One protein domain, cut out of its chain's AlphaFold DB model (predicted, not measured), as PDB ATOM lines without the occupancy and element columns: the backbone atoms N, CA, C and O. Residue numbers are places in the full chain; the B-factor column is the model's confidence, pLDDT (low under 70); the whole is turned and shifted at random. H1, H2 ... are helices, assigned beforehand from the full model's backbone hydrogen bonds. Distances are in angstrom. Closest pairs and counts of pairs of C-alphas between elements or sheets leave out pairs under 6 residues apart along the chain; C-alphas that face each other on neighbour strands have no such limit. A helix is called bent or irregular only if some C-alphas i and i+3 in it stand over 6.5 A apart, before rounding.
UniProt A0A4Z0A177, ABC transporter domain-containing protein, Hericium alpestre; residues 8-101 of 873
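AT A GLANCE: This is residues 8 to 101 of the 873 residues of the protein "ABC transporter domain-containing protein" of Hericium alpestre (UniProt A0A4Z0A177). A long helical arm, bent round a corner into an L, sticks out from a small head of three short helices and loops. Look for the longest helix, H4, which begins at the head and carries the chain away from it; past residues 84 and 85 the chain turns a corner into H5, and residues 72 to 80, 82 to 88 and 90 to 101 stand free. In the head, H1 and H2 touch, H3 is near the start of H4 and touches no helix, and a long loop, residues 36 to 53, reaches out on the side away from the arm. You will find 94 printed residues with five named helices, H1, H2, H3, H4 and H5 in chain order, and no named strand; the class is all helix. The whole is extended, with a radius of gyration of the C-alphas of 19.7 A, and elongated, with spans of 56 by 29 by 20 A.

IN THESE COORDINATES: Find C-alpha 65 at (15.869, 125.580, 135.018); from there H4, residues 65 to 83, runs 26.0 A to C-alpha 83 at (11.554, 128.812, 160.480). Read on to residue 86, where H5 begins; it holds residues 86 to 100 and measures 21.4 A, ending with C-alpha 100 at (-2.945, 105.124, 164.699). Now go back along the chain from H4 to H3, residues 54 to 63, which measures 14.4 A. Farther back is H2, residues 27 to 35, 13.1 A from first to last C-alpha. The printed part begins with H1, residues 8 to 17, whose C-alpha 8 is at (2.957, 115.849, 133.793) and which measures 15.6 A. H1 is irregular, but only just: C-alphas 8 and 11 are 6.9 A apart.

HOW THE PARTS SIT: Start at H4 and look back to H3: the two are close but not clearly touching, and their closest C-alphas, those of Tyr 61 and Gly 67, are 5.3 A apart. They run the same way at a steep tilt of 69 degrees, only just short of about perpendicular. At its other end H4 meets H5 only through their link, residues 84 and 85. In the head, look for H1 and H2, which touch; their closest C-alphas, those of Arg 11 and Thr 27, are 6.2 A apart. They run the same way at a tilt of 37 degrees, only just steep. H2 and H3 are apart, but only just, their closest C-alphas being 8.0 A from each other. H1 and H4 are also only just apart, at 8.5 A, while H5 is apart from H1, H2 and H3. On the backbone, each O i to N i+4 pair of H3, H4 and H5 is within hydrogen-bond range; in H1 it is 5 of 6 pairs and in H2 4 of 5.

THE WHOLE: Look at Gly 45 and Arg 98 for the two C-alphas farthest apart, 58.8 A. Without the stretches that stand free, the body has 66 residues and spans 47 by 26 by 17 A. The printed part runs from residue 8 to residue 101 and has no cut. The link from H2 to H3, 18 residues, is long; that from H1 to H2, 9 residues, is short, and those from H3 to H4 and from H4 to H5 are tight. The C-alphas of residues 36 to 53 lie 16 to 26 A from the mean of the C-alphas. The mean pLDDT of the printed part is 82.4, and the model's confidence is low, under 70, at residues 23 to 24, residue 39 and residues 81 to 87.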
ATOM      1  N   ALA A   8       3.552 115.236 134.983       88.25
ATOM      2  CA  ALA A   8       2.957 115.849 133.793       88.25
ATOM      3  C   ALA A   8       4.004 116.502 132.875       88.25
ATOM      4  O   ALA A   8       3.898 116.407 131.661       88.25
ATOM      5  N   THR A   9       5.034 117.119 133.459       89.94
ATOM      6  CA  THR A   9       6.105 117.820 132.728       89.94
ATOM      7  C   THR A   9       7.304 116.930 132.416       89.94
ATOM      8  O   THR A   9       8.222 117.352 131.720       89.94
ATOM      9  N   ALA A  10       7.337 115.710 132.960       89.44
ATOM     10  CA  ALA A  10       8.469 114.804 132.798       89.44
ATOM     11  C   ALA A  10       8.686 114.444 131.325       89.44
ATOM     12  O   ALA A  10       9.815 114.467 130.847       89.44
ATOM     13  N   ARG A  11       7.600 114.168 130.593       89.19
ATOM     14  CA  ARG A  11       7.661 113.832 129.168       89.19
ATOM     15  C   ARG A  11       8.270 114.965 128.350       89.19
ATOM     16  O   ARG A  11       9.229 114.739 127.621       89.19
ATOM     17  N   ASP A  12       7.732 116.169 128.517       90.06
ATOM     18  CA  ASP A  12       8.157 117.347 127.762       90.06
ATOM     19  C   ASP A  12       9.621 117.686 128.055       90.06
ATOM     20  O   ASP A  12      10.373 117.965 127.131       90.06
ATOM     21  N   TYR A  13      10.068 117.533 129.306       91.25
ATOM     22  CA  TYR A  13      11.463 117.748 129.695       91.25
ATOM     23  C   TYR A  13      12.454 116.865 128.918       91.25
ATOM     24  O   TYR A  13      13.473 117.357 128.433       91.25
ATOM     25  N   PHE A  14      12.169 115.568 128.763       91.25
ATOM     26  CA  PHE A  14      13.044 114.679 127.989       91.25
ATOM     27  C   PHE A  14      12.893 114.872 126.470       91.25
ATOM     28  O   PHE A  14      13.866 114.688 125.738       91.25
ATOM     29  N   ILE A  15      11.729 115.331 125.997       89.88
ATOM     30  CA  ILE A  15      11.525 115.731 124.595       89.88
ATOM     31  C   ILE A  15      12.318 116.997 124.249       89.88
ATOM     32  O   ILE A  15      12.962 117.056 123.200       89.88
ATOM     33  N   GLU A  16      12.318 117.996 125.131       88.69
ATOM     34  CA  GLU A  16      13.111 119.225 125.005       88.69
ATOM     35  C   GLU A  16      14.615 118.949 125.080       88.69
ATOM     36  O   GLU A  16      15.400 119.589 124.380       88.69
ATOM     37  N   MET A  17      15.016 117.957 125.880       89.12
ATOM     38  CA  MET A  17      16.395 117.469 125.942       89.12
ATOM     39  C   MET A  17      16.855 116.845 124.614       89.12
ATOM     40  O   MET A  17      18.052 116.846 124.328       89.12
ATOM     41  N   GLY A  18      15.917 116.364 123.790       89.38
ATOM     42  CA  GLY A  18      16.176 115.832 122.452       89.38
ATOM     43  C   GLY A  18      15.858 114.347 122.274       89.38
ATOM     44  O   GLY A  18      16.282 113.785 121.269       89.38
ATOM     45  N   PHE A  19      15.128 113.707 123.196       89.94
ATOM     46  CA  PHE A  19      14.671 112.318 123.055       89.94
ATOM     47  C   PHE A  19      13.238 112.259 122.532       89.94
ATOM     48  O   PHE A  19      12.353 112.911 123.078       89.94
ATOM     49  N   ASP A  20      12.986 111.465 121.495       86.56
ATOM     50  CA  ASP A  20      11.651 111.357 120.898       86.56
ATOM     51  C   ASP A  20      10.991 110.027 121.295       86.56
ATOM     52  O   ASP A  20      11.624 108.981 121.136       86.56
ATOM     53  N   PRO A  21       9.753 110.029 121.828       81.00
ATOM     54  CA  PRO A  21       9.061 108.805 122.205       81.00
ATOM     55  C   PRO A  21       8.574 108.031 120.966       81.00
ATOM     56  O   PRO A  21       7.897 108.612 120.113       81.00
ATOM     57  N   PRO A  22       8.801 106.709 120.897       74.50
ATOM     58  CA  PRO A  22       8.122 105.816 119.966       74.50
ATOM     59  C   PRO A  22       6.594 105.991 119.948       74.50
ATOM     60  O   PRO A  22       5.953 106.297 120.962       74.50
ATOM     61  N   HIS A  23       5.979 105.750 118.784       66.69
ATOM     62  CA  HIS A  23       4.525 105.814 118.633       66.69
ATOM     63  C   HIS A  23       3.819 104.894 119.645       66.69
ATOM     64  O   HIS A  23       4.145 103.719 119.754       66.69
ATOM     65  N   ARG A  24       2.808 105.436 120.344       68.75
ATOM     66  CA  ARG A  24       1.949 104.744 121.333       68.75
ATOM     67  C   ARG A  24       2.627 104.290 122.638       68.75
ATOM     68  O   ARG A  24       1.966 103.639 123.442       68.75
ATOM     69  N   GLN A  25       3.869 104.691 122.913       71.56
ATOM     70  CA  GLN A  25       4.491 104.430 124.214       71.56
ATOM     71  C   GLN A  25       3.817 105.253 125.328       71.56
ATOM     72  O   GLN A  25       3.503 106.438 125.149       71.56
ATOM     73  N   THR A  26       3.586 104.637 126.491       80.75
ATOM     74  CA  THR A  26       3.090 105.379 127.655       80.75
ATOM     75  C   THR A  26       4.169 106.335 128.166       80.75
ATOM     76  O   THR A  26       5.361 106.149 127.933       80.75
ATOM     77  N   THR A  27       3.769 107.386 128.885       82.62
ATOM     78  CA  THR A  27       4.749 108.330 129.442       82.62
ATOM     79  C   THR A  27       5.703 107.648 130.421       82.62
ATOM     80  O   THR A  27       6.888 107.942 130.389       82.62
ATOM     81  N   ALA A  28       5.221 106.721 131.253       79.75
ATOM     82  CA  ALA A  28       6.074 106.009 132.202       79.75
ATOM     83  C   ALA A  28       7.125 105.147 131.488       79.75
ATOM     84  O   ALA A  28       8.304 105.236 131.826       79.75
ATOM     85  N   ASP A  29       6.715 104.397 130.465       73.94
ATOM     86  CA  ASP A  29       7.634 103.557 129.692       73.94
ATOM     87  C   ASP A  29       8.662 104.407 128.941       73.94
ATOM     88  O   ASP A  29       9.837 104.062 128.926       73.94
ATOM     89  N   PHE A  30       8.251 105.554 128.385       83.62
ATOM     90  CA  PHE A  30       9.177 106.487 127.739       83.62
ATOM     91  C   PHE A  30      10.248 106.986 128.711       83.62
ATOM     92  O   PHE A  30      11.431 106.960 128.387       83.62
ATOM     93  N   LEU A  31       9.859 107.407 129.918       86.75
ATOM     94  CA  LEU A  31      10.807 107.911 130.916       86.75
ATOM     95  C   LEU A  31      11.833 106.853 131.332       86.75
ATOM     96  O   LEU A  31      12.991 107.194 131.551       86.75
ATOM     97  N   VAL A  32      11.412 105.590 131.434       81.56
ATOM     98  CA  VAL A  32      12.305 104.461 131.720       81.56
ATOM     99  C   VAL A  32      13.221 104.189 130.524       81.56
ATOM    100  O   VAL A  32      14.434 104.106 130.707       81.56
ATOM    101  N   ALA A  33      12.677 104.174 129.305       78.00
ATOM    102  CA  ALA A  33      13.435 103.954 128.075       78.00
ATOM    103  C   ALA A  33      14.549 104.994 127.863       78.00
ATOM    104  O   ALA A  33      15.639 104.643 127.424       78.00
ATOM    105  N   VAL A  34      14.335 106.267 128.233       86.19
ATOM    106  CA  VAL A  34      15.388 107.302 128.135       86.19
ATOM    107  C   VAL A  34      16.603 106.992 129.023       86.19
ATOM    108  O   VAL A  34      17.722 107.408 128.709       86.19
ATOM    109  N   THR A  35      16.413 106.256 130.122       82.19
ATOM    110  CA  THR A  35      17.514 105.893 131.028       82.19
ATOM    111  C   THR A  35      18.392 104.761 130.502       82.19
ATOM    112  O   THR A  35      19.532 104.639 130.948       82.19
ATOM    113  N   ASP A  36      17.901 103.981 129.534       75.12
ATOM    114  CA  ASP A  36      18.642 102.885 128.920       75.12
ATOM    115  C   ASP A  36      19.354 103.361 127.640       75.12
ATOM    116  O   ASP A  36      18.706 103.889 126.727       75.12
ATOM    117  N   PRO A  37      20.679 103.167 127.516       78.94
ATOM    118  CA  PRO A  37      21.412 103.483 126.297       78.94
ATOM    119  C   PRO A  37      20.874 102.811 125.028       78.94
ATOM    120  O   PRO A  37      21.024 103.387 123.954       78.94
ATOM    121  N   ASN A  38      20.257 101.629 125.144       70.56
ATOM    122  CA  ASN A  38      19.799 100.831 124.004       70.56
ATOM    123  C   ASN A  38      18.368 101.158 123.557       70.56
ATOM    124  O   ASN A  38      18.016 100.886 122.410       70.56
ATOM    125  N   GLU A  39      17.532 101.696 124.448       69.62
ATOM    126  CA  GLU A  39      16.123 101.999 124.149       69.62
ATOM    127  C   GLU A  39      15.896 103.461 123.767       69.62
ATOM    128  O   GLU A  39      14.955 103.775 123.033       69.62
ATOM    129  N   ARG A  40      16.738 104.372 124.263       82.56
ATOM    130  CA  ARG A  40      16.572 105.804 124.021       82.56
ATOM    131  C   ARG A  40      16.796 106.152 122.547       82.56
ATOM    132  O   ARG A  40      17.841 105.875 121.963       82.56
ATOM    133  N   THR A  41      15.834 106.849 121.956       81.94
ATOM    134  CA  THR A  41      15.918 107.356 120.583       81.94
ATOM    135  C   THR A  41      16.139 108.860 120.586       81.94
ATOM    136  O   THR A  41      15.255 109.638 120.953       81.94
ATOM    137  N   ALA A  42      17.338 109.283 120.182       85.75
ATOM    138  CA  ALA A  42      17.628 110.693 119.965       85.75
ATOM    139  C   ALA A  42      16.846 111.205 118.749       85.75
ATOM    140  O   ALA A  42      16.710 110.518 117.734       85.75
ATOM    141  N   ARG A  43      16.341 112.435 118.835       85.88
ATOM    142  CA  ARG A  43      15.694 113.109 117.713       85.88
ATOM    143  C   ARG A  43      16.700 113.240 116.556       85.88
ATOM    144  O   ARG A  43      17.841 113.643 116.804       85.88
ATOM    145  N   PRO A  44      16.296 112.981 115.298       82.25
ATOM    146  CA  PRO A  44      17.185 113.115 114.147       82.25
ATOM    147  C   PRO A  44      17.876 114.490 114.118       82.25
ATOM    148  O   PRO A  44      17.214 115.528 114.195       82.25
ATOM    149  N   GLY A  45      19.212 114.503 114.053       82.00
ATOM    150  CA  GLY A  45      20.034 115.725 114.073       82.00
ATOM    151  C   GLY A  45      20.409 116.267 115.464       82.00
ATOM    152  O   GLY A  45      21.142 117.253 115.548       82.00
ATOM    153  N   TRP A  46      19.951 115.636 116.550       81.69
ATOM    154  CA  TRP A  46      20.306 115.982 117.939       81.69
ATOM    155  C   TRP A  46      21.268 114.977 118.596       81.69
ATOM    156  O   TRP A  46      21.645 115.154 119.752       81.69
ATOM    157  N   GLU A  47      21.733 113.975 117.846       82.00
ATOM    158  CA  GLU A  47      22.596 112.864 118.296       82.00
ATOM    159  C   GLU A  47      23.886 113.314 119.010       82.00
ATOM    160  O   GLU A  47      24.344 112.653 119.942       82.00
ATOM    161  N   ASN A  48      24.440 114.473 118.629       80.75
ATOM    162  CA  ASN A  48      25.654 115.053 119.226       80.75
ATOM    163  C   ASN A  48      25.378 116.025 120.391       80.75
ATOM    164  O   ASN A  48      26.315 116.572 120.969       80.75
ATOM    165  N   ARG A  49      24.106 116.316 120.698       81.44
ATOM    166  CA  ARG A  49      23.684 117.271 121.743       81.44
ATOM    167  C   ARG A  49      23.014 116.611 122.944       81.44
ATOM    168  O   ARG A  49      22.948 117.239 123.999       81.44
ATOM    169  N   VAL A  50      22.491 115.400 122.778       87.06
ATOM    170  CA  VAL A  50      21.818 114.662 123.851       87.06
ATOM    171  C   VAL A  50      22.833 114.066 124.838       87.06
ATOM    172  O   VAL A  50      23.902 113.624 124.413       87.06
ATOM    173  N   PRO A  51      22.521 114.027 126.146       87.44
ATOM    174  CA  PRO A  51      23.373 113.375 127.137       87.44
ATOM    175  C   PRO A  51      23.402 111.856 126.926       87.44
ATOM    176  O   PRO A  51      22.371 111.223 126.696       87.44
ATOM    177  N   ARG A  52      24.593 111.258 127.022       84.44
ATOM    178  CA  ARG A  52      24.836 109.830 126.766       84.44
ATOM    179  C   ARG A  52      25.164 109.053 128.030       84.44
ATOM    180  O   ARG A  52      24.717 107.914 128.174       84.44
ATOM    181  N   THR A  53      25.915 109.650 128.945       85.56
ATOM    182  CA  THR A  53      26.322 109.013 130.205       85.56
ATOM    183  C   THR A  53      25.411 109.428 131.360       85.56
ATOM    184  O   THR A  53      24.820 110.511 131.342       85.56
ATOM    185  N   ALA A  54      25.294 108.588 132.394       84.56
ATOM    186  CA  ALA A  54      24.500 108.915 133.583       84.56
ATOM    187  C   ALA A  54      24.943 110.246 134.226       84.56
ATOM    188  O   ALA A  54      24.103 111.049 134.642       84.56
ATOM    189  N   ASP A  55      26.250 110.520 134.226       86.56
ATOM    190  CA  ASP A  55      26.822 111.775 134.718       86.56
ATOM    191  C   ASP A  55      26.410 112.983 133.872       86.56
ATOM    192  O   ASP A  55      26.136 114.054 134.416       86.56
ATOM    193  N   GLU A  56      26.317 112.837 132.548       89.06
ATOM    194  CA  GLU A  56      25.826 113.900 131.667       89.06
ATOM    195  C   GLU A  56      24.352 114.218 131.912       89.06
ATOM    196  O   GLU A  56      23.996 115.395 131.962       89.06
ATOM    197  N   PHE A  57      23.502 113.211 132.141       89.81
ATOM    198  CA  PHE A  57      22.103 113.449 132.518       89.81
ATOM    199  C   PHE A  57      21.988 114.205 133.842       89.81
ATOM    200  O   PHE A  57      21.170 115.120 133.963       89.81
ATOM    201  N   VAL A  58      22.807 113.848 134.836       90.19
ATOM    202  CA  VAL A  58      22.841 114.551 136.126       90.19
ATOM    203  C   VAL A  58      23.309 115.992 135.937       90.19
ATOM    204  O   VAL A  58      22.637 116.909 136.402       90.19
ATOM    205  N   ARG A  59      24.392 116.216 135.185       89.69
ATOM    206  CA  ARG A  59      24.895 117.566 134.879       89.69
ATOM    207  C   ARG A  59      23.873 118.404 134.118       89.69
ATOM    208  O   ARG A  59      23.733 119.591 134.403       89.69
ATOM    209  N   TYR A  60      23.158 117.813 133.163       89.94
ATOM    210  CA  TYR A  60      22.093 118.502 132.439       89.94
ATOM    211  C   TYR A  60      20.972 118.910 133.401       89.94
ATOM    212  O   TYR A  60      20.577 120.074 133.416       89.94
ATOM    213  N   TYR A  61      20.513 117.995 134.260       91.38
ATOM    214  CA  TYR A  61      19.490 118.298 135.262       91.38
ATOM    215  C   TYR A  61      19.939 119.392 136.237       91.38
ATOM    216  O   TYR A  61      19.187 120.336 136.481       91.38
ATOM    217  N   ASP A  62      21.179 119.333 136.722       89.19
ATOM    218  CA  ASP A  62      21.750 120.335 137.623       89.19
ATOM    219  C   ASP A  62      21.916 121.712 136.961       89.19
ATOM    220  O   ASP A  62      21.849 122.741 137.633       89.19
ATOM    221  N   ASN A  63      22.083 121.782 135.645       89.88
ATOM    222  CA  ASN A  63      22.138 123.062 134.940       89.88
ATOM    223  C   ASN A  63      20.761 123.535 134.449       89.88
ATOM    224  O   ASN A  63      20.588 124.721 134.171       89.88
ATOM    225  N   SER A  64      19.775 122.637 134.370       89.81
ATOM    226  CA  SER A  64      18.436 122.940 133.866       89.81
ATOM    227  C   SER A  64      17.658 123.902 134.782       89.81
ATOM    228  O   SER A  64      17.799 123.848 136.013       89.81
ATOM    229  N   PRO A  65      16.760 124.737 134.220       90.19
ATOM    230  CA  PRO A  65      15.869 125.580 135.018       90.19
ATOM    231  C   PRO A  65      14.982 124.738 135.946       90.19
ATOM    232  O   PRO A  65      14.727 125.126 137.084       90.19
ATOM    233  N   THR A  66      14.581 123.545 135.501       88.69
ATOM    234  CA  THR A  66      13.788 122.577 136.267       88.69
ATOM    235  C   THR A  66      14.522 122.087 137.517       88.69
ATOM    236  O   THR A  66      13.953 122.083 138.609       88.69
ATOM    237  N   GLY A  67      15.801 121.718 137.399       89.31
ATOM    238  CA  GLY A  67      16.612 121.264 138.530       89.31
ATOM    239  C   GLY A  67      16.983 122.386 139.502       89.31
ATOM    240  O   GLY A  67      17.062 122.151 140.713       89.31
ATOM    241  N   GLN A  68      17.168 123.615 139.010       90.50
ATOM    242  CA  GLN A  68      17.326 124.803 139.859       90.50
ATOM    243  C   GLN A  68      16.033 125.125 140.614       90.50
ATOM    244  O   GLN A  68      16.074 125.328 141.826       90.50
ATOM    245  N   ALA A  69      14.882 125.093 139.935       89.88
ATOM    246  CA  ALA A  69      13.574 125.296 140.551       89.88
ATOM    247  C   ALA A  69      13.269 124.225 141.607       89.88
ATOM    248  O   ALA A  69      12.796 124.560 142.688       89.88
ATOM    249  N   ASN A  70      13.599 122.954 141.346       90.62
ATOM    250  CA  ASN A  70      13.459 121.885 142.332       90.62
ATOM    251  C   ASN A  70      14.354 122.114 143.557       90.62
ATOM    252  O   ASN A  70      13.888 121.998 144.685       90.62
ATOM    253  N   ARG A  71      15.628 122.489 143.368       89.75
ATOM    254  CA  ARG A  71      16.517 122.821 144.496       89.75
ATOM    255  C   ARG A  71      16.010 124.018 145.286       89.75
ATOM    256  O   ARG A  71      15.924 123.920 146.504       89.75
ATOM    257  N   ALA A  72      15.591 125.081 144.608       90.69
ATOM    258  CA  ALA A  72      14.980 126.240 145.244       90.69
ATOM    259  C   ALA A  72      13.688 125.863 145.987       90.69
ATOM    260  O   ALA A  72      13.460 126.355 147.085       90.69
ATOM    261  N   ALA A  73      12.867 124.954 145.453       89.12
ATOM    262  CA  ALA A  73      11.667 124.450 146.117       89.12
ATOM    263  C   ALA A  73      12.005 123.592 147.344       89.12
ATOM    264  O   ALA A  73      11.385 123.759 148.391       89.12
ATOM    265  N   VAL A  74      13.010 122.716 147.255       88.00
ATOM    266  CA  VAL A  74      13.509 121.912 148.381       88.00
ATOM    267  C   VAL A  74      14.122 122.807 149.456       88.00
ATOM    268  O   VAL A  74      13.879 122.584 150.638       88.00
ATOM    269  N   GLU A  75      14.889 123.828 149.082       90.19
ATOM    270  CA  GLU A  75      15.455 124.813 150.007       90.19
ATOM    271  C   GLU A  75      14.378 125.702 150.615       90.19
ATOM    272  O   GLU A  75      14.388 125.901 151.822       90.19
ATOM    273  N   ALA A  76      13.406 126.173 149.834       88.94
ATOM    274  CA  ALA A  76      12.265 126.935 150.331       88.94
ATOM    275  C   ALA A  76      11.408 126.091 151.279       88.94
ATOM    276  O   ALA A  76      10.980 126.587 152.318       88.94
ATOM    277  N   PHE A  77      11.200 124.808 150.967       85.25
ATOM    278  CA  PHE A  77      10.558 123.849 151.857       85.25
ATOM    279  C   PHE A  77      11.381 123.710 153.139       85.25
ATOM    280  O   PHE A  77      10.876 124.024 154.214       85.25
ATOM    281  N   LYS A  78      12.669 123.354 153.053       85.56
ATOM    282  CA  LYS A  78      13.569 123.250 154.215       85.56
ATOM    283  C   LYS A  78      13.596 124.533 155.049       85.56
ATOM    284  O   LYS A  78      13.527 124.442 156.266       85.56
ATOM    285  N   ALA A  79      13.631 125.709 154.426       84.94
ATOM    286  CA  ALA A  79      13.642 127.009 155.090       84.94
ATOM    287  C   ALA A  79      12.293 127.343 155.742       84.94
ATOM    288  O   ALA A  79      12.270 127.895 156.842       84.94
ATOM    289  N   LYS A  80      11.171 126.983 155.103       80.19
ATOM    290  CA  LYS A  80       9.826 127.082 155.688       80.19
ATOM    291  C   LYS A  80       9.740 126.235 156.955       80.19
ATOM    292  O   LYS A  80       9.271 126.737 157.970       80.19
ATOM    293  N   TRP A  81      10.261 125.011 156.908       67.31
ATOM    294  CA  TRP A  81      10.263 124.085 158.040       67.31
ATOM    295  C   TRP A  81      11.302 124.427 159.115       67.31
ATOM    296  O   TRP A  81      11.038 124.232 160.291       67.31
ATOM    297  N   GLN A  82      12.448 125.010 158.754       69.69
ATOM    298  CA  GLN A  82      13.437 125.506 159.720       69.69
ATOM    299  C   GLN A  82      12.962 126.758 160.473       69.69
ATOM    300  O   GLN A  82      13.406 126.978 161.597       69.69
ATOM    301  N   LYS A  83      12.093 127.583 159.869       64.69
ATOM    302  CA  LYS A  83      11.554 128.812 160.480       64.69
ATOM    303  C   LYS A  83      10.238 128.609 161.233       64.69
ATOM    304  O   LYS A  83       9.959 129.378 162.148       64.69
ATOM    305  N   SER A  84       9.417 127.629 160.852       58.50
ATOM    306  CA  SER A  84       8.233 127.250 161.625       58.50
ATOM    307  C   SER A  84       8.667 126.592 162.928       58.50
ATOM    308  O   SER A  84       9.499 125.692 162.903       58.50
ATOM    309  N   ASP A  85       8.099 127.034 164.047       59.88
ATOM    310  CA  ASP A  85       8.331 126.484 165.380       59.88
ATOM    311  C   ASP A  85       8.112 124.956 165.362       59.88
ATOM    312  O   ASP A  85       6.978 124.467 165.385       59.88
ATOM    313  N   ASN A  86       9.208 124.194 165.222       63.06
ATOM    314  CA  ASN A  86       9.202 122.749 164.944       63.06
ATOM    315  C   ASN A  86       8.346 121.964 165.950       63.06
ATOM    316  O   ASN A  86       7.848 120.883 165.640       63.06
ATOM    317  N   ALA A  87       8.133 122.524 167.142       67.94
ATOM    318  CA  ALA A  87       7.323 121.944 168.196       67.94
ATOM    319  C   ALA A  87       5.873 121.651 167.771       67.94
ATOM    320  O   ALA A  87       5.354 120.596 168.129       67.94
ATOM    321  N   GLN A  88       5.203 122.526 167.009       74.75
ATOM    322  CA  GLN A  88       3.774 122.342 166.699       74.75
ATOM    323  C   GLN A  88       3.519 121.193 165.716       74.75
ATOM    324  O   GLN A  88       2.702 120.322 165.999       74.75
ATOM    325  N   PHE A  89       4.261 121.132 164.611       71.44
ATOM    326  CA  PHE A  89       4.110 120.057 163.627       71.44
ATOM    327  C   PHE A  89       4.626 118.715 164.134       71.44
ATOM    328  O   PHE A  89       3.999 117.689 163.886       71.44
ATOM    329  N   VAL A  90       5.731 118.707 164.888       72.38
ATOM    330  CA  VAL A  90       6.182 117.493 165.581       72.38
ATOM    331  C   VAL A  90       5.096 117.023 166.548       72.38
ATOM    332  O   VAL A  90       4.819 115.829 166.610       72.38
ATOM    333  N   ASN A  91       4.412 117.934 167.248       79.25
ATOM    334  CA  ASN A  91       3.277 117.585 168.100       79.25
ATOM    335  C   ASN A  91       2.060 117.071 167.313       79.25
ATOM    336  O   ASN A  91       1.443 116.110 167.763       79.25
ATOM    337  N   GLU A  92       1.718 117.644 166.156       81.12
ATOM    338  CA  GLU A  92       0.624 117.158 165.298       81.12
ATOM    339  C   GLU A  92       0.923 115.798 164.668       81.12
ATOM    340  O   GLU A  92       0.073 114.912 164.719       81.12
ATOM    341  N   TYR A  93       2.138 115.592 164.159       80.06
ATOM    342  CA  TYR A  93       2.596 114.296 163.662       80.06
ATOM    343  C   TYR A  93       2.619 113.252 164.781       80.06
ATOM    344  O   TYR A  93       2.067 112.165 164.644       80.06
ATOM    345  N   ASN A  94       3.168 113.595 165.950       78.50
ATOM    346  CA  ASN A  94       3.115 112.714 167.114       78.50
ATOM    347  C   ASN A  94       1.667 112.438 167.548       78.50
ATOM    348  O   ASN A  94       1.376 111.355 168.050       78.50
ATOM    349  N   ARG A  95       0.742 113.387 167.359       82.94
ATOM    350  CA  ARG A  95      -0.685 113.208 167.646       82.94
ATOM    351  C   ARG A  95      -1.354 112.276 166.635       82.94
ATOM    352  O   ARG A  95      -2.099 111.408 167.078       82.94
ATOM    353  N   SER A  96      -1.091 112.401 165.333       84.06
ATOM    354  CA  SER A  96      -1.616 111.470 164.321       84.06
ATOM    355  C   SER A  96      -1.072 110.061 164.530       84.06
ATOM    356  O   SER A  96      -1.836 109.101 164.563       84.06
ATOM    357  N   LEU A  97       0.224 109.947 164.814       75.62
ATOM    358  CA  LEU A  97       0.888 108.675 165.084       75.62
ATOM    359  C   LEU A  97       0.340 108.014 166.364       75.62
ATOM    360  O   LEU A  97       0.094 106.811 166.380       75.62
ATOM    361  N   ARG A  98       0.027 108.798 167.409       75.56
ATOM    362  CA  ARG A  98      -0.677 108.323 168.620       75.56
ATOM    363  C   ARG A  98      -2.118 107.872 168.365       75.56
ATOM    364  O   ARG A  98      -2.617 107.062 169.137       75.56
ATOM    365  N   MET A  99      -2.793 108.412 167.348       80.81
ATOM    366  CA  MET A  99      -4.153 107.994 166.981       80.81
ATOM    367  C   MET A  99      -4.153 106.665 166.212       80.81
ATOM    368  O   MET A  99      -5.070 105.867 166.391       80.81
ATOM    369  N   GLU A 100      -3.126 106.405 165.400       79.12
ATOM    370  CA  GLU A 100      -2.945 105.124 164.699       79.12
ATOM    371  C   GLU A 100      -2.394 104.019 165.614       79.12
ATOM    372  O   GLU A 100      -2.723 102.838 165.461       79.12
ATOM    373  N   GLN A 101      -1.554 104.389 166.582       80.31
ATOM    374  CA  GLN A 101      -0.997 103.458 167.553       80.31
ATOM    375  C   GLN A 101      -2.036 103.006 168.580       80.31
ATOM    376  O   GLN A 101      -2.901 103.745 169.043       80.31
TER     377      GLN A 101